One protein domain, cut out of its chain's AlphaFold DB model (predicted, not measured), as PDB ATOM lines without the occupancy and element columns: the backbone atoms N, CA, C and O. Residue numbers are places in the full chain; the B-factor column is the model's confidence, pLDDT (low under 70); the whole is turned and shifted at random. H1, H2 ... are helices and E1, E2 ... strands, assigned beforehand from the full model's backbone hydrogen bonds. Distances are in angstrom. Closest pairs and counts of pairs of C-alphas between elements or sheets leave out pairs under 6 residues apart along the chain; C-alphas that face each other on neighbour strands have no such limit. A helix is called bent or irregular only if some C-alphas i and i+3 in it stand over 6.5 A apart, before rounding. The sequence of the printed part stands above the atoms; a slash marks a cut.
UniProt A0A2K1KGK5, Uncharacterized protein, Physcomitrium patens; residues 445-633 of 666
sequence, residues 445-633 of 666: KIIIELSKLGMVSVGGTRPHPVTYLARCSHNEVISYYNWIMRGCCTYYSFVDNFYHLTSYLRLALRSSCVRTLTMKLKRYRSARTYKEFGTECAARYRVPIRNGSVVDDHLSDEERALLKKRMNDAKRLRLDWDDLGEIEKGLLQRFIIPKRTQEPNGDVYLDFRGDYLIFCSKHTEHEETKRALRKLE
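Overview. This is residues 445 to 633 of the 666 residues of an uncharacterized protein of Physcomitrium patens (UniProt A0A2K1KGK5). Two lobes stand side by side: a long helical hairpin, H3 and H4, with the short helices H2 and H5 packed near the last residues of H4, and a small three-stranded sheet with H6 and H7 grazing it. H8 packs on H7, and the unnamed stretch 610 to 622 leads to it from the sheet, passing between the lobes. The 189 printed residues hold eight named helices and three named strands, in the order H1 H2 H3 H4 H5 E1 H6 H7 E2 E3 H8; the class is mostly helix. The sheet's order is E1 E3 E2, antiparallel throughout. The whole is compact, with a radius of gyration of the C-alphas of 18.3 A and spans of 55 by 40 by 28 A.

Arrangement. In the sheet, E3, residues 604 to 609, is the inner strand between the edge strands E1, residues 540 to 546, and E2, residues 595 to 598. E1 and E3 are antiparallel at 150 degrees, with N 543 and O 606 at 3.0 A, within hydrogen-bond range. The hairpin E2 and E3 is antiparallel at 144 degrees, with N 597 and O 605 at 2.9 A. H6, residues 557 to 575, only grazes the sheet with residues 559 to 567, and H7, residues 582 to 591, only just is on it, grazing it with residues 589 to 591. E1, H6, H7 and E2 form a split strand-helix-strand unit, two strands running the same way with E3 between them, and its crossover is right-handed. H6 and H7 are near each other, with 5 pairs of C-alphas within 10 A. H7 touches H8, residues 623 to 631, at a steep tilt of 57 degrees, the same way; the closest C-alphas, of Glu 584 and Ala 628, are 5.3 A apart. The hub is H4, residues 498 to 520. It touches H3, residues 474 to 494, opposite ways at a shallow tilt of 11 degrees, closest at the C-alphas of Tyr 481 and Leu 509, 6.6 A. With residues 514 to 518 alone it touches H5, residues 526 to 533, about perpendicular at 87 degrees, closest at the C-alphas of Thr 518 and Ser 526, 5.8 A. With residues 516 to 520 alone it touches H2, residues 468 to 471, closest at the C-alphas of Ala 470 and Lys 520, 5.0 A. H1, residues 445 to 452, is near H4. H3 and H4 are apart from H6, H7 and H8. Every O i to N i+4 pair is within hydrogen-bond range in H1, H4, H5, H7 and H8; H3 has 16 of 17, H6 14 of 15, and H2 is too short for such a pair.

Along the chain. H1 begins at C-alpha 445, (25.566, 8.653, -21.263). H4 is 32.1 A long, H3 32.0 A and H6 27.6 A; H3 is irregular, with C-alphas 491 and 494 7.7 A apart. E1 is 19.3 A long, from C-alpha 540 at (21.568, 22.855, 10.194), and E3 is 16.3 A. H8 ends at C-alpha 631, (21.730, -0.683, 13.615).

Size, cuts and confidence. The two farthest C-alphas, of Asp 496 and Asn 547, are 57.0 A apart. The printed part has no cut. The long links are H1 to H2 and E3 to H8. The mean pLDDT of the printed part is 72.7, with 67 residues under 70, among them 532 to 541, 586 to 594 and 608 to 633.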
ATOM      1  N   LYS A 445      27.022   8.450 -21.280       86.44
ATOM      2  CA  LYS A 445      25.566   8.653 -21.263       86.44
ATOM      3  C   LYS A 445      25.103   9.250 -19.931       86.44
ATOM      4  O   LYS A 445      24.324  10.192 -19.923       86.44
ATOM      5  N   ILE A 446      25.632   8.762 -18.805       86.00
ATOM      6  CA  ILE A 446      25.296   9.293 -17.472       86.00
ATOM      7  C   ILE A 446      25.711  10.767 -17.347       86.00
ATOM      8  O   ILE A 446      24.970  11.572 -16.788       86.00
ATOM      9  N   ILE A 447      26.876  11.142 -17.878       87.69
ATOM     10  CA  ILE A 447      27.366  12.525 -17.862       87.69
ATOM     11  C   ILE A 447      26.465  13.441 -18.693       87.69
ATOM     12  O   ILE A 447      26.101  14.519 -18.223       87.69
ATOM     13  N   ILE A 448      26.087  13.007 -19.897       86.50
ATOM     14  CA  ILE A 448      25.176  13.752 -20.775       86.50
ATOM     15  C   ILE A 448      23.850  14.012 -20.057       86.50
ATOM     16  O   ILE A 448      23.348  15.133 -20.063       86.50
ATOM     17  N   GLU A 449      23.320  13.013 -19.363       81.31
ATOM     18  CA  GLU A 449      22.052  13.132 -18.646       81.31
ATOM     19  C   GLU A 449      22.137  14.044 -17.419       81.31
ATOM     20  O   GLU A 449      21.292  14.918 -17.219       81.31
ATOM     21  N   LEU A 450      23.219  13.953 -16.642       83.56
ATOM     22  CA  LEU A 450      23.493  14.924 -15.578       83.56
ATOM     23  C   LEU A 450      23.665  16.349 -16.126       83.56
ATOM     24  O   LEU A 450      23.352  17.327 -15.438       83.56
ATOM     25  N   SER A 451      24.142  16.480 -17.364       86.19
ATOM     26  CA  SER A 451      24.222  17.764 -18.049       86.19
ATOM     27  C   SER A 451      22.854  18.281 -18.485       86.19
ATOM     28  O   SER A 451      22.557  19.454 -18.250       86.19
ATOM     29  N   LYS A 452      21.973  17.413 -19.003       83.56
ATOM     30  CA  LYS A 452      20.571  17.749 -19.309       83.56
ATOM     31  C   LYS A 452      19.819  18.250 -18.065       83.56
ATOM     32  O   LYS A 452      19.005  19.164 -18.184       83.56
ATOM     33  N   LEU A 453      20.139  17.722 -16.877       79.62
ATOM     34  CA  LEU A 453      19.611  18.190 -15.583       79.62
ATOM     35  C   LEU A 453      20.208  19.527 -15.097       79.62
ATOM     36  O   LEU A 453      19.766  20.063 -14.078       79.62
ATOM     37  N   GLY A 454      21.210  20.071 -15.795       82.50
ATOM     38  CA  GLY A 454      21.892  21.317 -15.440       82.50
ATOM     39  C   GLY A 454      22.894  21.186 -14.289       82.50
ATOM     40  O   GLY A 454      23.314  22.196 -13.728       82.50
ATOM     41  N   MET A 455      23.285  19.963 -13.913       85.38
ATOM     42  CA  MET A 455      24.198  19.716 -12.787       85.38
ATOM     43  C   MET A 455      25.669  19.757 -13.188       85.38
ATOM     44  O   MET A 455      26.529  20.083 -12.368       85.38
ATOM     45  N   VAL A 456      25.977  19.410 -14.438       88.31
ATOM     46  CA  VAL A 456      27.347  19.305 -14.959       88.31
ATOM     47  C   VAL A 456      27.422  19.855 -16.385       88.31
ATOM     48  O   VAL A 456      26.435  19.891 -17.114       88.31
ATOM     49  N   SER A 457      28.595  20.329 -16.791       87.69
ATOM     50  CA  SER A 457      28.895  20.666 -18.184       87.69
ATOM     51  C   SER A 457      28.792  19.429 -19.089       87.69
ATOM     52  O   SER A 457      28.990  18.311 -18.618       87.69
ATOM     53  N   VAL A 458      28.547  19.634 -20.386       80.31
ATOM     54  CA  VAL A 458      28.357  18.571 -21.395       80.31
ATOM     55  C   VAL A 458      29.519  17.565 -21.415       80.31
ATOM     56  O   VAL A 458      29.297  16.372 -21.580       80.31
ATOM     57  N   GLY A 459      30.752  18.018 -21.160       77.44
ATOM     58  CA  GLY A 459      31.942  17.157 -21.068       77.44
ATOM     59  C   GLY A 459      32.219  16.557 -19.682       77.44
ATOM     60  O   GLY A 459      33.287  15.998 -19.453       77.44
ATOM     61  N   GLY A 460      31.327  16.734 -18.706       79.94
ATOM     62  CA  GLY A 460      31.463  16.149 -17.368       79.94
ATOM     63  C   GLY A 460      32.485  16.816 -16.441       79.94
ATOM     64  O   GLY A 460      32.604  16.410 -15.286       79.94
ATOM     65  N   THR A 461      33.216  17.829 -16.918       79.44
ATOM     66  CA  THR A 461      34.389  18.392 -16.226       79.44
ATOM     67  C   THR A 461      34.035  19.407 -15.139       79.44
ATOM     68  O   THR A 461      34.734  19.511 -14.133       79.44
ATOM     69  N   ARG A 462      32.974  20.204 -15.335       85.25
ATOM     70  CA  ARG A 462      32.626  21.321 -14.440       85.25
ATOM     71  C   ARG A 462      31.200  21.184 -13.895       85.25
ATOM     72  O   ARG A 462      30.270  21.166 -14.695       85.25
ATOM     73  N   PRO A 463      31.005  21.138 -12.566       88.50
ATOM     74  CA  PRO A 463      29.680  21.104 -11.952       88.50
ATOM     75  C   PRO A 463      29.038  22.500 -11.929       88.50
ATOM     76  O   PRO A 463      29.710  23.480 -11.592       88.50
ATOM     77  N   HIS A 464      27.745  22.586 -12.228       87.88
ATOM     78  CA  HIS A 464      26.942  23.811 -12.258       87.88
ATOM     79  C   HIS A 464      25.937  23.866 -11.094       87.88
ATOM     80  O   HIS A 464      25.513  22.819 -10.603       87.88
ATOM     81  N   PRO A 465      25.577  25.070 -10.606       87.31
ATOM     82  CA  PRO A 465      24.451  25.230  -9.695       87.31
ATOM     83  C   PRO A 465      23.129  24.994 -10.433       87.31
ATOM     84  O   PRO A 465      22.918  25.524 -11.522       87.31
ATOM     85  N   VAL A 466      22.215  24.262  -9.802       85.62
ATOM     86  CA  VAL A 466      20.878  24.012 -10.343       85.62
ATOM     87  C   VAL A 466      19.952  25.155  -9.936       85.62
ATOM     88  O   VAL A 466      19.597  25.310  -8.770       85.62
ATOM     89  N   THR A 467      19.573  25.990 -10.899       83.31
ATOM     90  CA  THR A 467      18.895  27.269 -10.638       83.31
ATOM     91  C   THR A 467      17.471  27.123 -10.117       83.31
ATOM     92  O   THR A 467      17.084  27.858  -9.212       83.31
ATOM     93  N   TYR A 468      16.703  26.158 -10.627       82.81
ATOM     94  CA  TYR A 468      15.313  25.957 -10.203       82.81
ATOM     95  C   TYR A 468      15.199  25.487  -8.744       82.81
ATOM     96  O   TYR A 468      14.266  25.881  -8.053       82.81
ATOM     97  N   LEU A 469      16.188  24.739  -8.245       80.75
ATOM     98  CA  LEU A 469      16.244  24.273  -6.854       80.75
ATOM     99  C   LEU A 469      16.593  25.376  -5.851       80.75
ATOM    100  O   LEU A 469      16.399  25.198  -4.653       80.75
ATOM    101  N   ALA A 470      17.098  26.529  -6.297       78.81
ATOM    102  CA  ALA A 470      17.465  27.611  -5.385       78.81
ATOM    103  C   ALA A 470      16.261  28.213  -4.641       78.81
ATOM    104  O   ALA A 470      16.452  28.855  -3.609       78.81
ATOM    105  N   ARG A 471      15.042  27.998  -5.156       77.31
ATOM    106  CA  ARG A 471      13.778  28.426  -4.535       77.31
ATOM    107  C   ARG A 471      13.247  27.436  -3.491       77.31
ATOM    108  O   ARG A 471      12.430  27.829  -2.670       77.31
ATOM    109  N   CYS A 472      13.715  26.188  -3.512       75.62
ATOM    110  CA  CYS A 472      13.294  25.119  -2.605       75.62
ATOM    111  C   CYS A 472      13.952  25.242  -1.224       75.62
ATOM    112  O   CYS A 472      14.965  25.934  -1.060       75.62
ATOM    113  N   SER A 473      13.413  24.550  -0.218       75.75
ATOM    114  CA  SER A 473      13.978  24.477   1.136       75.75
ATOM    115  C   SER A 473      15.361  23.804   1.134       75.75
ATOM    116  O   SER A 473      15.744  23.119   0.189       75.75
ATOM    117  N   HIS A 474      16.179  24.034   2.169       75.75
ATOM    118  CA  HIS A 474      17.518  23.423   2.225       75.75
ATOM    119  C   HIS A 474      17.447  21.888   2.231       75.75
ATOM    120  O   HIS A 474      18.230  21.245   1.529       75.75
ATOM    121  N   ASN A 475      16.479  21.320   2.956       70.25
ATOM    122  CA  ASN A 475      16.236  19.881   2.992       70.25
ATOM    123  C   ASN A 475      15.770  19.348   1.638       70.25
ATOM    124  O   ASN A 475      16.307  18.347   1.181       70.25
ATOM    125  N   GLU A 476      14.841  20.026   0.959       71.88
ATOM    126  CA  GLU A 476      14.356  19.605  -0.363       71.88
ATOM    127  C   GLU A 476      15.495  19.526  -1.385       71.88
ATOM    128  O   GLU A 476      15.593  18.557  -2.140       71.88
ATOM    129  N   VAL A 477      16.405  20.508  -1.373       79.88
ATOM    130  CA  VAL A 477      17.591  20.495  -2.238       79.88
ATOM    131  C   VAL A 477      18.452  19.266  -1.944       79.88
ATOM    132  O   VAL A 477      18.788  18.522  -2.862       79.88
ATOM    133  N   ILE A 478      18.797  19.021  -0.677       77.62
ATOM    134  CA  ILE A 478      19.650  17.886  -0.282       77.62
ATOM    135  C   ILE A 478      18.974  16.550  -0.611       77.62
ATOM    136  O   ILE A 478      19.613  15.656  -1.172       77.62
ATOM    137  N   SER A 479      17.682  16.429  -0.323       71.62
ATOM    138  CA  SER A 479      16.871  15.247  -0.611       71.62
ATOM    139  C   SER A 479      16.795  14.948  -2.103       71.62
ATOM    140  O   SER A 479      16.934  13.789  -2.492       71.62
ATOM    141  N   TYR A 480      16.711  15.971  -2.955       78.12
ATOM    142  CA  TYR A 480      16.762  15.804  -4.405       78.12
ATOM    143  C   TYR A 480      18.106  15.239  -4.898       78.12
ATOM    144  O   TYR A 480      18.136  14.267  -5.655       78.12
ATOM    145  N   TYR A 481      19.237  15.782  -4.432       80.00
ATOM    146  CA  TYR A 481      20.559  15.247  -4.797       80.00
ATOM    147  C   TYR A 481      20.784  13.829  -4.255       80.00
ATOM    148  O   TYR A 481      21.347  12.979  -4.950       80.00
ATOM    149  N   ASN A 482      20.322  13.556  -3.032       73.75
ATOM    150  CA  ASN A 482      20.352  12.221  -2.444       73.75
ATOM    151  C   ASN A 482      19.529  11.222  -3.252       73.75
ATOM    152  O   ASN A 482      19.975  10.095  -3.443       73.75
ATOM    153  N   TRP A 483      18.354  11.623  -3.731       73.56
ATOM    154  CA  TRP A 483      17.487  10.778  -4.542       73.56
ATOM    155  C   TRP A 483      18.180  10.336  -5.837       73.56
ATOM    156  O   TRP A 483      18.258   9.136  -6.106       73.56
ATOM    157  N   ILE A 484      18.797  11.267  -6.574       75.06
ATOM    158  CA  ILE A 484      19.549  10.949  -7.804       75.06
ATOM    159  C   ILE A 484      20.711  10.001  -7.504       75.06
ATOM    160  O   ILE A 484      20.900   8.997  -8.193       75.06
ATOM    161  N   MET A 485      21.485  10.299  -6.456       74.44
ATOM    162  CA  MET A 485      22.624   9.471  -6.060       74.44
ATOM    163  C   MET A 485      22.179   8.053  -5.687       74.44
ATOM    164  O   MET A 485      22.751   7.078  -6.176       74.44
ATOM    165  N   ARG A 486      21.144   7.931  -4.847       69.31
ATOM    166  CA  ARG A 486      20.586   6.644  -4.418       69.31
ATOM    167  C   ARG A 486      20.063   5.852  -5.608       69.31
ATOM    168  O   ARG A 486      20.411   4.680  -5.712       69.31
ATOM    169  N   GLY A 487      19.326   6.473  -6.530       65.94
ATOM    170  CA  GLY A 487      18.849   5.809  -7.747       65.94
ATOM    171  C   GLY A 487      20.000   5.253  -8.590       65.94
ATOM    172  O   GLY A 487      20.024   4.063  -8.906       65.94
ATOM    173  N   CYS A 488      21.024   6.075  -8.845       72.88
ATOM    174  CA  CYS A 488      22.209   5.693  -9.624       72.88
ATOM    175  C   CYS A 488      22.940   4.509  -8.981       72.88
ATOM    176  O   CYS A 488      23.248   3.519  -9.643       72.88
ATOM    177  N   CYS A 489      23.240   4.620  -7.687       74.38
ATOM    178  CA  CYS A 489      24.005   3.610  -6.966       74.38
ATOM    179  C   CYS A 489      23.223   2.308  -6.776       74.38
ATOM    180  O   CYS A 489      23.834   1.242  -6.810       74.38
ATOM    181  N   THR A 490      21.902   2.385  -6.591       70.50
ATOM    182  CA  THR A 490      21.045   1.201  -6.440       70.50
ATOM    183  C   THR A 490      20.995   0.432  -7.749       70.50
ATOM    184  O   THR A 490      21.318  -0.757  -7.768       70.50
ATOM    185  N   TYR A 491      20.705   1.129  -8.852       74.94
ATOM    186  CA  TYR A 491      20.642   0.507 -10.167       74.94
ATOM    187  C   TYR A 491      21.997  -0.083 -10.565       74.94
ATOM    188  O   TYR A 491      22.107  -1.274 -10.814       74.94
ATOM    189  N   TYR A 492      23.075   0.699 -10.553       78.50
ATOM    190  CA  TYR A 492      24.381   0.228 -11.027       78.50
ATOM    191  C   TYR A 492      25.185  -0.582  -9.992       78.50
ATOM    192  O   TYR A 492      26.384  -0.790 -10.170       78.50
ATOM    193  N   SER A 493      24.559  -1.068  -8.919       75.19
ATOM    194  CA  SER A 493      25.223  -1.812  -7.834       75.19
ATOM    195  C   SER A 493      25.970  -3.077  -8.294       75.19
ATOM    196  O   SER A 493      26.999  -3.430  -7.714       75.19
ATOM    197  N   PHE A 494      25.487  -3.728  -9.356       75.69
ATOM    198  CA  PHE A 494      26.015  -4.983  -9.916       75.69
ATOM    199  C   PHE A 494      27.199  -4.806 -10.885       75.69
ATOM    200  O   PHE A 494      27.732  -5.784 -11.409       75.69
ATOM    201  N   VAL A 495      27.583  -3.567 -11.175       76.56
ATOM    202  CA  VAL A 495      28.508  -3.226 -12.256       76.56
ATOM    203  C   VAL A 495      29.975  -3.299 -11.810       76.56
ATOM    204  O   VAL A 495      30.322  -2.907 -10.698       76.56
ATOM    205  N   ASP A 496      30.875  -3.724 -12.702       78.38
ATOM    206  CA  ASP A 496      32.299  -3.892 -12.382       78.38
ATOM    207  C   ASP A 496      33.038  -2.544 -12.193       78.38
ATOM    208  O   ASP A 496      33.934  -2.437 -11.359       78.38
ATOM    209  N   ASN A 497      32.652  -1.473 -12.908       81.25
ATOM    210  CA  ASN A 497      33.228  -0.121 -12.752       81.25
ATOM    211  C   ASN A 497      32.516   0.745 -11.689       81.25
ATOM    212  O   ASN A 497      32.623   1.975 -11.714       81.25
ATOM    213  N   PHE A 498      31.821   0.126 -10.728       78.31
ATOM    214  CA  PHE A 498      31.039   0.824  -9.701       78.31
ATOM    215  C   PHE A 498      31.841   1.864  -8.904       78.31
ATOM    216  O   PHE A 498      31.316   2.927  -8.562       78.31
ATOM    217  N   TYR A 499      33.119   1.592  -8.622       75.94
ATOM    218  CA  TYR A 499      33.981   2.529  -7.895       75.94
ATOM    219  C   TYR A 499      34.196   3.834  -8.669       75.94
ATOM    220  O   TYR A 499      34.080   4.923  -8.104       75.94
ATOM    221  N   HIS A 500      34.464   3.724  -9.972       80.94
ATOM    222  CA  HIS A 500      34.650   4.876 -10.846       80.94
ATOM    223  C   HIS A 500      33.357   5.698 -10.941       80.94
ATOM    224  O   HIS A 500      33.383   6.913 -10.748       80.94
ATOM    225  N   LEU A 501      32.220   5.021 -11.139       80.88
ATOM    226  CA  LEU A 501      30.899   5.651 -11.161       80.88
ATOM    227  C   LEU A 501      30.613   6.414  -9.862       80.88
ATOM    228  O   LEU A 501      30.312   7.603  -9.890       80.88
ATOM    229  N   THR A 502      30.742   5.746  -8.716       78.38
ATOM    230  CA  THR A 502      30.417   6.326  -7.405       78.38
ATOM    231  C   THR A 502      31.338   7.493  -7.069       78.38
ATOM    232  O   THR A 502      30.887   8.513  -6.550       78.38
ATOM    233  N   SER A 503      32.626   7.378  -7.398       80.81
ATOM    234  CA  SER A 503      33.606   8.445  -7.185       80.81
ATOM    235  C   SER A 503      33.283   9.683  -8.018       80.81
ATOM    236  O   SER A 503      33.311  10.796  -7.485       80.81
ATOM    237  N   TYR A 504      32.922   9.487  -9.289       86.81
ATOM    238  CA  TYR A 504      32.509  10.564 -10.180       86.81
ATOM    239  C   TYR A 504      31.213  11.230  -9.707       86.81
ATOM    240  O   TYR A 504      31.187  12.444  -9.502       86.81
ATOM    241  N   LEU A 505      30.156  10.445  -9.462       83.56
ATOM    242  CA  LEU A 505      28.862  10.957  -9.003       83.56
ATOM    243  C   LEU A 505      28.994  11.723  -7.689       83.56
ATOM    244  O   LEU A 505      28.459  12.822  -7.558       83.56
ATOM    245  N   ARG A 506      29.772  11.188  -6.740       80.88
ATOM    246  CA  ARG A 506      30.083  11.866  -5.480       80.88
ATOM    247  C   ARG A 506      30.685  13.240  -5.734       80.88
ATOM    248  O   ARG A 506      30.241  14.204  -5.125       80.88
ATOM    249  N   LEU A 507      31.691  13.342  -6.602       83.81
ATOM    250  CA  LEU A 507      32.341  14.619  -6.884       83.81
ATOM    251  C   LEU A 507      31.389  15.595  -7.591       83.81
ATOM    252  O   LEU A 507      31.278  16.752  -7.175       83.81
ATOM    253  N   ALA A 508      30.694  15.123  -8.626       86.81
ATOM    254  CA  ALA A 508      29.813  15.926  -9.464       86.81
ATOM    255  C   ALA A 508      28.600  16.456  -8.683       86.81
ATOM    256  O   ALA A 508      28.413  17.672  -8.590       86.81
ATOM    257  N   LEU A 509      27.826  15.562  -8.057       85.38
ATOM    258  CA  LEU A 509      26.602  15.912  -7.332       85.38
ATOM    259  C   LEU A 509      26.903  16.749  -6.091       85.38
ATOM    260  O   LEU A 509      26.233  17.750  -5.853       85.38
ATOM    261  N   ARG A 510      27.961  16.418  -5.337       84.81
ATOM    262  CA  ARG A 510      28.379  17.223  -4.180       84.81
ATOM    263  C   ARG A 510      28.716  18.647  -4.584       84.81
ATOM    264  O   ARG A 510      28.235  19.603  -3.980       84.81
ATOM    265  N   SER A 511      29.557  18.791  -5.601       86.94
ATOM    266  CA  SER A 511      30.013  20.105  -6.042       86.94
ATOM    267  C   SER A 511      28.859  20.925  -6.621       86.94
ATOM    268  O   SER A 511      28.778  22.124  -6.362       86.94
ATOM    269  N   SER A 512      27.940  20.288  -7.350       89.50
ATOM    270  CA  SER A 512      26.724  20.919  -7.875       89.50
ATOM    271  C   SER A 512      25.769  21.357  -6.752       89.50
ATOM    272  O   SER A 512      25.346  22.519  -6.716       89.50
ATOM    273  N   CYS A 513      25.531  20.500  -5.753       87.56
ATOM    274  CA  CYS A 513      24.714  20.811  -4.578       87.56
ATOM    275  C   CYS A 513      25.269  22.010  -3.805       87.56
ATOM    276  O   CYS A 513      24.553  22.974  -3.538       87.56
ATOM    277  N   VAL A 514      26.571  22.019  -3.510       87.81
ATOM    278  CA  VAL A 514      27.194  23.130  -2.777       87.81
ATOM    279  C   VAL A 514      27.114  24.429  -3.560       87.81
ATOM    280  O   VAL A 514      26.858  25.475  -2.967       87.81
ATOM    281  N   ARG A 515      27.296  24.398  -4.882       88.44
ATOM    282  CA  ARG A 515      27.126  25.591  -5.723       88.44
ATOM    283  C   ARG A 515      25.686  26.093  -5.700       88.44
ATOM    284  O   ARG A 515      25.481  27.298  -5.590       88.44
ATOM    285  N   THR A 516      24.713  25.185  -5.718       89.06
ATOM    286  CA  THR A 516      23.283  25.509  -5.601       89.06
ATOM    287  C   THR A 516      22.979  26.202  -4.270       89.06
ATOM    288  O   THR A 516      22.390  27.281  -4.255       89.06
ATOM    289  N   LEU A 517      23.476  25.657  -3.155       85.88
ATOM    290  CA  LEU A 517      23.330  26.259  -1.824       85.88
ATOM    291  C   LEU A 517      24.065  27.599  -1.700       85.88
ATOM    292  O   LEU A 517      23.547  28.552  -1.130       85.88
ATOM    293  N   THR A 518      25.265  27.694  -2.273       88.06
ATOM    294  CA  THR A 518      26.065  28.929  -2.296       88.06
ATOM    295  C   THR A 518      25.308  30.048  -3.014       88.06
ATOM    296  O   THR A 518      25.272  31.172  -2.522       88.06
ATOM    297  N   MET A 519      24.665  29.728  -4.140       86.19
ATOM    298  CA  MET A 519      23.839  30.661  -4.904       86.19
ATOM    299  C   MET A 519      22.577  31.068  -4.135       86.19
ATOM    300  O   MET A 519      22.295  32.259  -4.037       86.19
ATOM    301  N   LYS A 520      21.864  30.107  -3.532       86.19
ATOM    302  CA  LYS A 520      20.690  30.373  -2.683       86.19
ATOM    303  C   LYS A 520      21.019  31.333  -1.536       86.19
ATOM    304  O   LYS A 520      20.294  32.293  -1.303       86.19
ATOM    305  N   LEU A 521      22.145  31.104  -0.863       85.00
ATOM    306  CA  LEU A 521      22.611  31.912   0.269       85.00
ATOM    307  C   LEU A 521      23.330  33.203  -0.162       85.00
ATOM    308  O   LEU A 521      23.910  33.881   0.685       85.00
ATOM    309  N   LYS A 522      23.333  33.532  -1.465       84.88
ATOM    310  CA  LYS A 522      23.985  34.717  -2.053       84.88
ATOM    311  C   LYS A 522      25.458  34.865  -1.643       84.88
ATOM    312  O   LYS A 522      25.953  35.960  -1.383       84.88
ATOM    313  N   ARG A 523      26.186  33.748  -1.571       82.81
ATOM    314  CA  ARG A 523      27.601  33.707  -1.167       82.81
ATOM    315  C   ARG A 523      28.521  33.756  -2.383       82.81
ATOM    316  O   ARG A 523      28.256  33.125  -3.397       82.81
ATOM    317  N   TYR A 524      29.662  34.434  -2.248       76.69
ATOM    318  CA  TYR A 524      30.644  34.551  -3.336       76.69
ATOM    319  C   TYR A 524      31.502  33.285  -3.536       76.69
ATOM    320  O   TYR A 524      31.868  32.948  -4.658       76.69
ATOM    321  N   ARG A 525      31.834  32.552  -2.458       82.81
ATOM    322  CA  ARG A 525      32.712  31.362  -2.511       82.81
ATOM    323  C   ARG A 525      32.049  30.129  -1.908       82.81
ATOM    324  O   ARG A 525      31.607  30.166  -0.760       82.81
ATOM    325  N   SER A 526      32.135  29.000  -2.615       80.88
ATOM    326  CA  SER A 526      31.683  27.687  -2.126       80.88
ATOM    327  C   SER A 526      32.422  27.206  -0.871       80.88
ATOM    328  O   SER A 526      31.874  26.425  -0.101       80.88
ATOM    329  N   ALA A 527      33.634  27.709  -0.610       82.25
ATOM    330  CA  ALA A 527      34.399  27.399   0.601       82.25
ATOM    331  C   ALA A 527      33.679  27.819   1.898       82.25
ATOM    332  O   ALA A 527      33.744  27.101   2.893       82.25
ATOM    333  N   ARG A 528      32.943  28.943   1.890       80.75
ATOM    334  CA  ARG A 528      32.160  29.382   3.062       80.75
ATOM    335  C   ARG A 528      31.025  28.405   3.361       80.75
ATOM    336  O   ARG A 528      30.819  28.031   4.507       80.75
ATOM    337  N   THR A 529      30.353  27.933   2.315       80.81
ATOM    338  CA  THR A 529      29.307  26.906   2.402       80.81
ATOM    339  C   THR A 529      29.867  25.587   2.943       80.81
ATOM    340  O   THR A 529      29.266  24.994   3.831       80.81
ATOM    341  N   TYR A 530      31.061  25.168   2.509       78.75
ATOM    342  CA  TYR A 530      31.726  23.987   3.075       78.75
ATOM    343  C   TYR A 530      32.101  24.135   4.554       78.75
ATOM    344  O   TYR A 530      32.002  23.163   5.298       78.75
ATOM    345  N   LYS A 531      32.515  25.328   4.996       76.06
ATOM    346  CA  LYS A 531      32.857  25.579   6.405       76.06
ATOM    347  C   LYS A 531      31.636  25.439   7.322       76.06
ATOM    348  O   LYS A 531      31.755  24.945   8.437       76.06
ATOM    349  N   GLU A 532      30.468  25.848   6.841       69.31
ATOM    350  CA  GLU A 532      29.228  25.870   7.621       69.31
ATOM    351  C   GLU A 532      28.478  24.538   7.603       69.31
ATOM    352  O   GLU A 532      28.169  23.981   8.655       69.31
ATOM    353  N   PHE A 533      28.240  23.980   6.415       67.94
ATOM    354  CA  PHE A 533      27.480  22.734   6.258       67.94
ATOM    355  C   PHE A 533      28.368  21.478   6.316       67.94
ATOM    356  O   PHE A 533      27.870  20.351   6.314       67.94
ATOM    357  N   GLY A 534      29.689  21.655   6.410       67.44
ATOM    358  CA  GLY A 534      30.662  20.569   6.439       67.44
ATOM    359  C   GLY A 534      30.812  19.857   5.094       67.44
ATOM    360  O   GLY A 534      30.240  20.234   4.070       67.44
ATOM    361  N   THR A 535      31.594  18.779   5.089       63.69
ATOM    362  CA  THR A 535      31.828  17.953   3.896       63.69
ATOM    363  C   THR A 535      30.585  17.174   3.447       63.69
ATOM    364  O   THR A 535      30.461  16.845   2.269       63.69
ATOM    365  N   GLU A 536      29.654  16.919   4.362       62.53
ATOM    366  CA  GLU A 536      28.398  16.182   4.140       62.53
ATOM    367  C   GLU A 536      27.237  17.087   3.709       62.53
ATOM    368  O   GLU A 536      26.162  16.587   3.388       62.53
ATOM    369  N   CYS A 537      27.449  18.409   3.679       61.03
ATOM    370  CA  CYS A 537      26.426  19.402   3.344       61.03
ATOM    371  C   CYS A 537      25.127  19.210   4.146       61.03
ATOM    372  O   CYS A 537      24.042  19.308   3.583       61.03
ATOM    373  N   ALA A 538      25.234  18.887   5.438       60.34
ATOM    374  CA  ALA A 538      24.077  18.618   6.286       60.34
ATOM    375  C   ALA A 538      23.320  19.917   6.567       60.34
ATOM    376  O   ALA A 538      23.947  20.878   7.021       60.34
ATOM    377  N   ALA A 539      22.001  19.943   6.358       59.47
ATOM    378  CA  ALA A 539      21.186  21.072   6.799       59.47
ATOM    379  C   ALA A 539      21.362  21.268   8.314       59.47
ATOM    380  O   ALA A 539      21.460  20.296   9.066       59.47
ATOM    381  N   ARG A 540      21.460  22.518   8.770       64.69
ATOM    382  CA  ARG A 540      21.568  22.855  10.194       64.69
ATOM    383  C   ARG A 540      20.400  23.738  10.578       64.69
ATOM    384  O   ARG A 540      20.166  24.753   9.930       64.69
ATOM    385  N   TYR A 541      19.727  23.345  11.645       68.56
ATOM    386  CA  TYR A 541      18.596  24.048  12.210       68.56
ATOM    387  C   TYR A 541      18.937  24.469  13.625       68.56
ATOM    388  O   TYR A 541      19.408  23.653  14.416       68.56
ATOM    389  N   ARG A 542      18.706  25.748  13.910       71.00
ATOM    390  CA  ARG A 542      18.884  26.323  15.238       71.00
ATOM    391  C   ARG A 542      17.523  26.659  15.800       71.00
ATOM    392  O   ARG A 542      16.774  27.391  15.158       71.00
ATOM    393  N   VAL A 543      17.229  26.147  16.986       75.94
ATOM    394  CA  VAL A 543      15.979  26.454  17.684       75.94
ATOM    395  C   VAL A 543      16.307  27.142  18.996       75.94
ATOM    396  O   VAL A 543      17.076  26.577  19.775       75.94
ATOM    397  N   PRO A 544      15.790  28.351  19.258       76.19
ATOM    398  CA  PRO A 544      16.052  29.023  20.519       76.19
ATOM    399  C   PRO A 544      15.429  28.241  21.683       76.19
ATOM    400  O   PRO A 544      14.305  27.741  21.595       76.19
ATOM    401  N   ILE A 545      16.168  28.148  22.788       76.44
ATOM    402  CA  ILE A 545      15.670  27.598  24.050       76.44
ATOM    403  C   ILE A 545      15.356  28.773  24.971       76.44
ATOM    404  O   ILE A 545      16.263  29.485  25.398       76.44
ATOM    405  N   ARG A 546      14.078  28.959  25.310       76.19
ATOM    406  CA  ARG A 546      13.633  29.972  26.280       76.19
ATOM    407  C   ARG A 546      13.029  29.273  27.491       76.19
ATOM    408  O   ARG A 546      12.191  28.385  27.344       76.19
ATOM    409  N   ASN A 547      13.483  29.633  28.693       66.56
ATOM    410  CA  ASN A 547      12.999  29.076  29.968       66.56
ATOM    411  C   ASN A 547      13.014  27.533  30.025       66.56
ATOM    412  O   ASN A 547      12.110  26.907  30.564       66.56
ATOM    413  N   GLY A 548      14.021  26.900  29.410       66.00
ATOM    414  CA  GLY A 548      14.144  25.436  29.355       66.00
ATOM    415  C   GLY A 548      13.229  24.736  28.340       66.00
ATOM    416  O   GLY A 548      13.348  23.525  28.165       66.00
ATOM    417  N   SER A 549      12.375  25.479  27.629       67.12
ATOM    418  CA  SER A 549      11.490  24.972  26.576       67.12
ATOM    419  C   SER A 549      11.991  25.352  25.177       67.12
ATOM    420  O   SER A 549      12.575  26.420  24.973       67.12
ATOM    421  N   VAL A 550      11.816  24.443  24.215       72.88
ATOM    422  CA  VAL A 550      12.204  24.644  22.810       72.88
ATOM    423  C   VAL A 550      11.100  25.441  22.120       72.88
ATOM    424  O   VAL A 550       9.964  24.980  22.083       72.88
ATOM    425  N   VAL A 551      11.430  26.619  21.586       75.12
ATOM    426  CA  VAL A 551      10.463  27.502  20.912       75.12
ATOM    427  C   VAL A 551      10.534  27.270  19.402       75.12
ATOM    428  O   VAL A 551      11.519  27.649  18.770       75.12
ATOM    429  N   ASP A 552       9.514  26.635  18.815       66.81
ATOM    430  CA  ASP A 552       9.498  26.177  17.417       66.81
ATOM    431  C   ASP A 552       8.713  27.082  16.445       66.81
ATOM    432  O   ASP A 552       8.365  26.673  15.330       66.81
ATOM    433  N   ASP A 553       8.480  28.340  16.829       63.91
ATOM    434  CA  ASP A 553       7.661  29.327  16.105       63.91
ATOM    435  C   ASP A 553       8.119  29.599  14.661       63.91
ATOM    436  O   ASP A 553       7.306  29.939  13.806       63.91
ATOM    437  N   HIS A 554       9.410  29.420  14.362       64.75
ATOM    438  CA  HIS A 554      10.002  29.724  13.050       64.75
ATOM    439  C   HIS A 554      10.232  28.499  12.147       64.75
ATOM    440  O   HIS A 554      10.747  28.654  11.039       64.75
ATOM    441  N   LEU A 555       9.896  27.293  12.610       67.06
ATOM    442  CA  LEU A 555      10.095  26.050  11.857       67.06
ATOM    443  C   LEU A 555       8.862  25.724  11.012       67.06
ATOM    444  O   LEU A 555       7.728  25.876  11.465       67.06
ATOM    445  N   SER A 556       9.083  25.220   9.799       69.44
ATOM    446  CA  SER A 556       8.003  24.652   8.982       69.44
ATOM    447  C   SER A 556       7.444  23.366   9.607       69.44
ATOM    448  O   SER A 556       8.125  22.702  10.391       69.44
ATOM    449  N   ASP A 557       6.224  22.964   9.237       70.12
ATOM    450  CA  ASP A 557       5.582  21.751   9.776       70.12
ATOM    451  C   ASP A 557       6.432  20.484   9.574       70.12
ATOM    452  O   ASP A 557       6.500  19.623  10.453       70.12
ATOM    453  N   GLU A 558       7.149  20.395   8.449       64.12
ATOM    454  CA  GLU A 558       8.088  19.308   8.152       64.12
ATOM    455  C   GLU A 558       9.305  19.324   9.086       64.12
ATOM    456  O   GLU A 558       9.743  18.282   9.576       64.12
ATOM    457  N   GLU A 559       9.844  20.508   9.373       67.81
ATOM    458  CA  GLU A 559      10.988  20.675  10.270       67.81
ATOM    459  C   GLU A 559      10.597  20.420  11.729       67.81
ATOM    460  O   GLU A 559      11.370  19.804  12.465       67.81
ATOM    461  N   ARG A 560       9.377  20.800  12.132       74.56
ATOM    462  CA  ARG A 560       8.791  20.442  13.433       74.56
ATOM    463  C   ARG A 560       8.596  18.935  13.560       74.56
ATOM    464  O   ARG A 560       8.946  18.360  14.591       74.56
ATOM    465  N   ALA A 561       8.079  18.276  12.523       73.50
ATOM    466  CA  ALA A 561       7.926  16.822  12.498       73.50
ATOM    467  C   ALA A 561       9.285  16.107  12.589       73.50
ATOM    468  O   ALA A 561       9.442  15.173  13.379       73.50
ATOM    469  N   LEU A 562      10.289  16.581  11.845       70.56
ATOM    470  CA  LEU A 562      11.652  16.051  11.890       70.56
ATOM    471  C   LEU A 562      12.309  16.262  13.262       70.56
ATOM    472  O   LEU A 562      12.935  15.340  13.785       70.56
ATOM    473  N   LEU A 563      12.153  17.447  13.856       72.25
ATOM    474  CA  LEU A 563      12.649  17.758  15.194       72.25
ATOM    475  C   LEU A 563      12.008  16.845  16.243       72.25
ATOM    476  O   LEU A 563      12.728  16.218  17.018       72.25
ATOM    477  N   LYS A 564      10.676  16.700  16.225       77.94
ATOM    478  CA  LYS A 564       9.945  15.782  17.113       77.94
ATOM    479  C   LYS A 564      10.428  14.345  16.951       77.94
ATOM    480  O   LYS A 564      10.721  13.691  17.950       77.94
ATOM    481  N   LYS A 565      10.582  13.874  15.707       75.62
ATOM    482  CA  LYS A 565      11.123  12.543  15.412       75.62
ATOM    483  C   LYS A 565      12.508  12.364  16.033       75.62
ATOM    484  O   LYS A 565      12.704  11.437  16.803       75.62
ATOM    485  N   ARG A 566      13.436  13.294  15.798       72.50
ATOM    486  CA  ARG A 566      14.803  13.204  16.335       72.50
ATOM    487  C   ARG A 566      14.879  13.330  17.848       72.50
ATOM    488  O   ARG A 566      15.725  12.692  18.459       72.50
ATOM    489  N   MET A 567      14.014  14.130  18.466       72.38
ATOM    490  CA  MET A 567      13.908  14.185  19.924       72.38
ATOM    491  C   MET A 567      13.401  12.856  20.496       72.38
ATOM    492  O   MET A 567      13.896  12.423  21.533       72.38
ATOM    493  N   ASN A 568      12.462  12.190  19.820       75.50
ATOM    494  CA  ASN A 568      11.994  10.856  20.201       75.50
ATOM    495  C   ASN A 568      13.077   9.790  19.980       75.50
ATOM    496  O   ASN A 568      13.325   8.994  20.884       75.50
ATOM    497  N   ASP A 569      13.780   9.830  18.846       67.88
ATOM    498  CA  ASP A 569      14.913   8.944  18.557       67.88
ATOM    499  C   ASP A 569      16.026   9.137  19.597       67.88
ATOM    500  O   ASP A 569      16.540   8.169  20.144       67.88
ATOM    501  N   ALA A 570      16.354  10.384  19.955       67.44
ATOM    502  CA  ALA A 570      17.342  10.692  20.986       67.44
ATOM    503  C   ALA A 570      16.917  10.206  22.383       67.44
ATOM    504  O   ALA A 570      17.768   9.758  23.149       67.44
ATOM    505  N   LYS A 571      15.621  10.264  22.722       71.75
ATOM    506  CA  LYS A 571      15.090   9.681  23.968       71.75
ATOM    507  C   LYS A 571      15.211   8.157  23.969       71.75
ATOM    508  O   LYS A 571      15.660   7.607  24.967       71.75
ATOM    509  N   ARG A 572      14.862   7.499  22.856       69.62
ATOM    510  CA  ARG A 572      14.998   6.045  22.673       69.62
ATOM    511  C   ARG A 572      16.459   5.612  22.812       69.62
ATOM    512  O   ARG A 572      16.779   4.780  23.643       69.62
ATOM    513  N   LEU A 573      17.361   6.265  22.086       66.50
ATOM    514  CA  LEU A 573      18.791   5.946  22.075       66.50
ATOM    515  C   LEU A 573      19.515   6.268  23.387       66.50
ATOM    516  O   LEU A 573      20.614   5.771  23.608       66.50
ATOM    517  N   ARG A 574      18.935   7.111  24.251       66.06
ATOM    518  CA  ARG A 574      19.452   7.344  25.605       66.06
ATOM    519  C   ARG A 574      19.216   6.140  26.521       66.06
ATOM    520  O   ARG A 574      20.007   5.946  27.433       66.06
ATOM    521  N   LEU A 575      18.156   5.365  26.282       66.25
ATOM    522  CA  LEU A 575      17.882   4.119  27.007       66.25
ATOM    523  C   LEU A 575      18.848   3.012  26.566       66.25
ATOM    524  O   LEU A 575      19.356   2.287  27.407       66.25
ATOM    525  N   ASP A 576      19.176   2.978  25.273       68.25
ATOM    526  CA  ASP A 576      20.079   1.985  24.676       68.25
ATOM    527  C   ASP A 576      21.557   2.444  24.679       68.25
ATOM    528  O   ASP A 576      22.397   1.866  23.992       68.25
ATOM    529  N   TRP A 577      21.899   3.532  25.390       70.56
ATOM    530  CA  TRP A 577      23.203   4.201  25.255       70.56
ATOM    531  C   TRP A 577      24.377   3.307  25.654       70.56
ATOM    532  O   TRP A 577      25.437   3.352  25.025       70.56
ATOM    533  N   ASP A 578      24.196   2.491  26.686       74.62
ATOM    534  CA  ASP A 578      25.256   1.641  27.220       74.62
ATOM    535  C   ASP A 578      25.533   0.425  26.317       74.62
ATOM    536  O   ASP A 578      26.681  -0.005  26.222       74.62
ATOM    537  N   ASP A 579      24.547   0.004  25.514       72.56
ATOM    538  CA  ASP A 579      24.618  -1.132  24.576       72.56
ATOM    539  C   ASP A 579      25.239  -0.783  23.204       72.56
ATOM    540  O   ASP A 579      25.341  -1.622  22.294       72.56
ATOM    541  N   LEU A 580      25.635   0.479  23.012       70.88
ATOM    542  CA  LEU A 580      26.187   0.986  21.755       70.88
ATOM    543  C   LEU A 580      27.719   1.058  21.783       70.88
ATOM    544  O   LEU A 580      28.330   1.576  22.725       70.88
ATOM    545  N   GLY A 581      28.346   0.596  20.697       76.38
ATOM    546  CA  GLY A 581      29.799   0.674  20.508       76.38
ATOM    547  C   GLY A 581      30.299   2.109  20.283       76.38
ATOM    548  O   GLY A 581      29.527   3.013  19.964       76.38
ATOM    549  N   GLU A 582      31.611   2.344  20.387       74.81
ATOM    550  CA  GLU A 582      32.200   3.692  20.244       74.81
ATOM    551  C   GLU A 582      31.919   4.342  18.879       74.81
ATOM    552  O   GLU A 582      31.620   5.536  18.794       74.81
ATOM    553  N   ILE A 583      31.937   3.547  17.802       66.56
ATOM    554  CA  ILE A 583      31.612   4.008  16.444       66.56
ATOM    555  C   ILE A 583      30.140   4.439  16.359       66.56
ATOM    556  O   ILE A 583      29.824   5.469  15.759       66.56
ATOM    557  N   GLU A 584      29.234   3.677  16.978       66.06
ATOM    558  CA  GLU A 584      27.797   3.968  17.022       66.06
ATOM    559  C   GLU A 584      27.538   5.258  17.807       66.06
ATOM    560  O   GLU A 584      26.885   6.170  17.297       66.06
ATOM    561  N   LYS A 585      28.148   5.394  18.989       71.06
ATOM    562  CA  LYS A 585      28.100   6.608  19.818       71.06
ATOM    563  C   LYS A 585      28.619   7.836  19.062       71.06
ATOM    564  O   LYS A 585      27.961   8.879  19.059       71.06
ATOM    565  N   GLY A 586      29.741   7.715  18.350       67.88
ATOM    566  CA  GLY A 586      30.300   8.798  17.534       67.88
ATOM    567  C   GLY A 586      29.388   9.228  16.377       67.88
ATOM    568  O   GLY A 586      29.228  10.423  16.110       67.88
ATOM    569  N   LEU A 587      28.734   8.272  15.710       65.06
ATOM    570  CA  LEU A 587      27.757   8.548  14.653       65.06
ATOM    571  C   LEU A 587      26.481   9.192  15.210       65.06
ATOM    572  O   LEU A 587      25.990  10.166  14.638       65.06
ATOM    573  N   LEU A 588      25.982   8.728  16.355       67.56
ATOM    574  CA  LEU A 588      24.814   9.302  17.023       67.56
ATOM    575  C   LEU A 588      25.024  10.752  17.440       67.56
ATOM    576  O   LEU A 588      24.193  11.610  17.136       67.56
ATOM    577  N   GLN A 589      26.164  11.045  18.067       66.38
ATOM    578  CA  GLN A 589      26.540  12.407  18.449       66.38
ATOM    579  C   GLN A 589      26.733  13.330  17.240       66.38
ATOM    580  O   GLN A 589      26.655  14.555  17.363       66.38
ATOM    581  N   ARG A 590      27.027  12.763  16.066       62.84
ATOM    582  CA  ARG A 590      27.229  13.517  14.828       62.84
ATOM    583  C   ARG A 590      25.936  13.746  14.052       62.84
ATOM    584  O   ARG A 590      25.819  14.801  13.425       62.84
ATOM    585  N   PHE A 591      25.009  12.787  14.062       58.28
ATOM    586  CA  PHE A 591      23.875  12.767  13.138       58.28
ATOM    587  C   PHE A 591      22.498  12.777  13.786       58.28
ATOM    588  O   PHE A 591      21.590  13.231  13.105       58.28
ATOM    589  N   ILE A 592      22.314  12.320  15.029       62.19
ATOM    590  CA  ILE A 592      20.973  12.161  15.626       62.19
ATOM    591  C   ILE A 592      20.765  13.097  16.811       62.19
ATOM    592  O   ILE A 592      19.752  13.793  16.855       62.19
ATOM    593  N   ILE A 593      21.725  13.153  17.736       64.69
ATOM    594  CA  ILE A 593      21.564  13.889  18.993       64.69
ATOM    595  C   ILE A 593      21.657  15.401  18.732       64.69
ATOM    596  O   ILE A 593      22.693  15.870  18.246       64.69
ATOM    597  N   PRO A 594      20.609  16.180  19.064       69.12
ATOM    598  CA  PRO A 594      20.675  17.636  19.027       69.12
ATOM    599  C   PRO A 594      21.741  18.150  20.001       69.12
ATOM    600  O   PRO A 594      21.821  17.693  21.142       69.12
ATOM    601  N   LYS A 595      22.563  19.109  19.572       72.56
ATOM    602  CA  LYS A 595      23.603  19.718  20.408       72.56
ATOM    603  C   LYS A 595      23.112  21.037  20.972       72.56
ATOM    604  O   LYS A 595      22.612  21.880  20.238       72.56
ATOM    605  N   ARG A 596      23.305  21.240  22.270       73.44
ATOM    606  CA  ARG A 596      23.097  22.547  22.886       73.44
ATOM    607  C   ARG A 596      24.299  23.428  22.556       73.44
ATOM    608  O   ARG A 596      25.428  23.063  22.877       73.44
ATOM    609  N   THR A 597      24.062  24.548  21.891       77.00
ATOM    610  CA  THR A 597      25.085  25.544  21.565       77.00
ATOM    611  C   THR A 597      24.745  26.858  22.244       77.00
ATOM    612  O   THR A 597      23.580  27.227  22.374       77.00
ATOM    613  N   GLN A 598      25.775  27.542  22.733       75.12
ATOM    614  CA  GLN A 598      25.641  28.851  23.357       75.12
ATOM    615  C   GLN A 598      26.383  29.865  22.496       75.12
ATOM    616  O   GLN A 598      27.532  29.633  22.110       75.12
ATOM    617  N   GLU A 599      25.709  30.953  22.145       74.44
ATOM    618  CA  GLU A 599      26.335  32.053  21.423       74.44
ATOM    619  C   GLU A 599      27.062  33.002  22.389       74.44
ATOM    620  O   GLU A 599      26.747  33.026  23.581       74.44
ATOM    621  N   PRO A 600      28.026  33.807  21.901       69.75
ATOM    622  CA  PRO A 600      28.769  34.762  22.734       69.75
ATOM    623  C   PRO A 600      27.867  35.752  23.481       69.75
ATOM    624  O   PRO A 600      28.257  36.290  24.510       69.75
ATOM    625  N   ASN A 601      26.652  35.962  22.971       72.12
ATOM    626  CA  ASN A 601      25.651  36.869  23.519       72.12
ATOM    627  C   ASN A 601      24.854  36.252  24.690       72.12
ATOM    628  O   ASN A 601      23.960  36.898  25.221       72.12
ATOM    629  N   GLY A 602      25.143  35.004  25.081       72.81
ATOM    630  CA  GLY A 602      24.466  34.295  26.173       72.81
ATOM    631  C   GLY A 602      23.245  33.475  25.742       72.81
ATOM    632  O   GLY A 602      22.834  32.584  26.486       72.81
ATOM    633  N   ASP A 603      22.724  33.705  24.534       75.50
ATOM    634  CA  ASP A 603      21.595  32.961  23.979       75.50
ATOM    635  C   ASP A 603      21.924  31.479  23.771       75.50
ATOM    636  O   ASP A 603      22.983  31.097  23.258       75.50
ATOM    637  N   VAL A 604      20.971  30.634  24.162       78.75
ATOM    638  CA  VAL A 604      21.088  29.180  24.097       78.75
ATOM    639  C   VAL A 604      20.221  28.649  22.965       78.75
ATOM    640  O   VAL A 604      19.006  28.851  22.939       78.75
ATOM    641  N   TYR A 605      20.840  27.880  22.077       77.06
ATOM    642  CA  TYR A 605      20.187  27.239  20.949       77.06
ATOM    643  C   TYR A 605      20.297  25.717  21.033       77.06
ATOM    644  O   TYR A 605      21.256  25.148  21.562       77.06
ATOM    645  N   LEU A 606      19.287  25.049  20.487       76.50
ATOM    646  CA  LEU A 606      19.324  23.641  20.144       76.50
ATOM    647  C   LEU A 606      19.687  23.518  18.662       76.50
ATOM    648  O   LEU A 606      18.871  23.807  17.785       76.50
ATOM    649  N   ASP A 607      20.913  23.081  18.391       70.50
ATOM    650  CA  ASP A 607      21.386  22.758  17.051       70.50
ATOM    651  C   ASP A 607      21.017  21.311  16.724       70.50
ATOM    652  O   ASP A 607      21.591  20.363  17.267       70.50
ATOM    653  N   PHE A 608      20.103  21.116  15.779       68.19
ATOM    654  CA  PHE A 608      19.855  19.805  15.191       68.19
ATOM    655  C   PHE A 608      20.200  19.812  13.702       68.19
ATOM    656  O   PHE A 608      20.139  20.833  13.014       68.19
ATOM    657  N   ARG A 609      20.639  18.661  13.191       63.81
ATOM    658  CA  ARG A 609      20.929  18.498  11.762       63.81
ATOM    659  C   ARG A 609      19.668  18.041  11.027       63.81
ATOM    660  O   ARG A 609      18.856  17.326  11.597       63.81
ATOM    661  N   GLY A 610      19.492  18.467   9.785       58.97
ATOM    662  CA  GLY A 610      18.467  17.956   8.878       58.97
ATOM    663  C   GLY A 610      18.984  16.765   8.077       58.97
ATOM    664  O   GLY A 610      19.833  15.997   8.552       58.97
ATOM    665  N   ASP A 611      18.498  16.629   6.848       57.59
ATOM    666  CA  ASP A 611      19.036  15.648   5.912       57.59
ATOM    667  C   ASP A 611      20.478  16.002   5.520       57.59
ATOM    668  O   ASP A 611      20.895  17.165   5.494       57.59
ATOM    669  N   TYR A 612      21.272  14.971   5.249       62.62
ATOM    670  CA  TYR A 612      22.679  15.079   4.873       62.62
ATOM    671  C   TYR A 612      22.922  14.334   3.566       62.62
ATOM    672  O   TYR A 612      22.222  13.364   3.266       62.62
ATOM    673  N   LEU A 613      23.903  14.776   2.772       56.84
ATOM    674  CA  LEU A 613      24.268  14.049   1.560       56.84
ATOM    675  C   LEU A 613      24.874  12.700   1.952       56.84
ATOM    676  O   LEU A 613      25.995  12.633   2.465       56.84
ATOM    677  N   ILE A 614      24.133  11.617   1.710       55.84
ATOM    678  CA  ILE A 614      24.609  10.260   1.973       55.84
ATOM    679  C   ILE A 614      25.486   9.854   0.798       55.84
ATOM    680  O   ILE A 614      25.025   9.304  -0.203       55.84
ATOM    681  N   PHE A 615      26.783  10.110   0.911       54.28
ATOM    682  CA  PHE A 615      27.732   9.501  -0.003       54.28
ATOM    683  C   PHE A 615      27.888   8.041   0.406       54.28
ATOM    684  O   PHE A 615      28.577   7.740   1.380       54.28
ATOM    685  N   CYS A 616      27.235   7.142  -0.336       40.25
ATOM    686  CA  CYS A 616      27.466   5.701  -0.263       40.25
ATOM    687  C   CYS A 616      28.904   5.409  -0.697       40.25
ATOM    688  O   CYS A 616      29.177   4.968  -1.809       40.25
ATOM    689  N   SER A 617      29.857   5.696   0.176       37.84
ATOM    690  CA  SER A 617      31.194   5.181   0.031       37.84
ATOM    691  C   SER A 617      31.117   3.695   0.361       37.84
ATOM    692  O   SER A 617      30.813   3.314   1.492       37.84
ATOM    693  N   LYS A 618      31.447   2.824  -0.599       37.28
ATOM    694  CA  LYS A 618      31.858   1.455  -0.245       37.28
ATOM    695  C   LYS A 618      33.042   1.478   0.747       37.28
ATOM    696  O   LYS A 618      33.226   0.485   1.437       37.28
ATOM    697  N   HIS A 619      33.725   2.616   0.891       37.66
ATOM    698  CA  HIS A 619      34.758   2.922   1.876       37.66
ATOM    699  C   HIS A 619      34.299   4.001   2.883       37.66
ATOM    700  O   HIS A 619      34.827   5.110   2.909       37.66
ATOM    701  N   THR A 620      33.279   3.745   3.700       41.97
ATOM    702  CA  THR A 620      33.582   3.906   5.129       41.97
ATOM    703  C   THR A 620      34.465   2.705   5.418       41.97
ATOM    704  O   THR A 620      34.017   1.578   5.214       41.97
ATOM    705  N   GLU A 621      35.746   2.936   5.690       42.03
ATOM    706  CA  GLU A 621      36.808   1.921   5.601       42.03
ATOM    707  C   GLU A 621      36.598   0.708   6.526       42.03
ATOM    708  O   GLU A 621      37.208  -0.331   6.301       42.03
ATOM    709  N   HIS A 622      35.639   0.770   7.456       52.25
ATOM    710  CA  HIS A 622      35.212  -0.353   8.282       52.25
ATOM    711  C   HIS A 622      33.779  -0.819   7.944       52.25
ATOM    712  O   HIS A 622      32.818  -0.042   7.962       52.25
ATOM    713  N   GLU A 623      33.618  -2.124   7.677       55.91
ATOM    714  CA  GLU A 623      32.329  -2.854   7.670       55.91
ATOM    715  C   GLU A 623      31.486  -2.518   8.914       55.91
ATOM    716  O   GLU A 623      30.267  -2.359   8.836       55.91
ATOM    717  N   GLU A 624      32.163  -2.324  10.041       52.78
ATOM    718  CA  GLU A 624      31.606  -1.970  11.345       52.78
ATOM    719  C   GLU A 624      30.864  -0.635  11.322       52.78
ATOM    720  O   GLU A 624      29.767  -0.547  11.859       52.78
ATOM    721  N   THR A 625      31.368   0.384  10.615       56.09
ATOM    722  CA  THR A 625      30.671   1.676  10.486       56.09
ATOM    723  C   THR A 625      29.367   1.536   9.700       56.09
ATOM    724  O   THR A 625      28.386   2.213   9.994       56.09
ATOM    725  N   LYS A 626      29.313   0.633   8.710       55.09
ATOM    726  CA  LYS A 626      28.074   0.360   7.960       55.09
ATOM    727  C   LYS A 626      27.078  -0.439   8.792       55.09
ATOM    728  O   LYS A 626      25.887  -0.158   8.718       55.09
ATOM    729  N   ARG A 627      27.550  -1.418   9.570       57.25
ATOM    730  CA  ARG A 627      26.715  -2.165  10.524       57.25
ATOM    731  C   ARG A 627      26.148  -1.231  11.591       57.25
ATOM    732  O   ARG A 627      24.942  -1.247  11.793       57.25
ATOM    733  N   ALA A 628      26.977  -0.347  12.142       57.53
ATOM    734  CA  ALA A 628      26.585   0.707  13.072       57.53
ATOM    735  C   ALA A 628      25.508   1.627  12.476       57.53
ATOM    736  O   ALA A 628      24.438   1.791  13.048       57.53
ATOM    737  N   LEU A 629      25.730   2.171  11.275       59.09
ATOM    738  CA  LEU A 629      24.741   3.015  10.593       59.09
ATOM    739  C   LEU A 629      23.405   2.295  10.326       59.09
ATOM    740  O   LEU A 629      22.362   2.942  10.356       59.09
ATOM    741  N   ARG A 630      23.419   0.980  10.063       60.03
ATOM    742  CA  ARG A 630      22.205   0.162   9.878       60.03
ATOM    743  C   ARG A 630      21.498  -0.141  11.196       60.03
ATOM    744  O   ARG A 630      20.277  -0.068  11.241       60.03
ATOM    745  N   LYS A 631      22.252  -0.464  12.254       62.25
ATOM    746  CA  LYS A 631      21.730  -0.683  13.615       62.25
ATOM    747  C   LYS A 631      21.029   0.574  14.138       62.25
ATOM    748  O   LYS A 631      20.006   0.475  14.794       62.25
ATOM    749  N   LEU A 632      21.550   1.747  13.779       59.19
ATOM    750  CA  LEU A 632      20.988   3.056  14.118       59.19
ATOM    751  C   LEU A 632      19.871   3.531  13.166       59.19
ATOM    752  O   LEU A 632      19.480   4.692  13.245       59.19
ATOM    753  N   GLU A 633      19.414   2.692  12.225       57.06
ATOM    754  CA  GLU A 633      18.391   3.018  11.208       57.06
ATOM    755  C   GLU A 633      18.730   4.241  10.312       57.06
ATOM    756  O   GLU A 633      17.889   4.747   9.569       57.06
TER     757      GLU A 633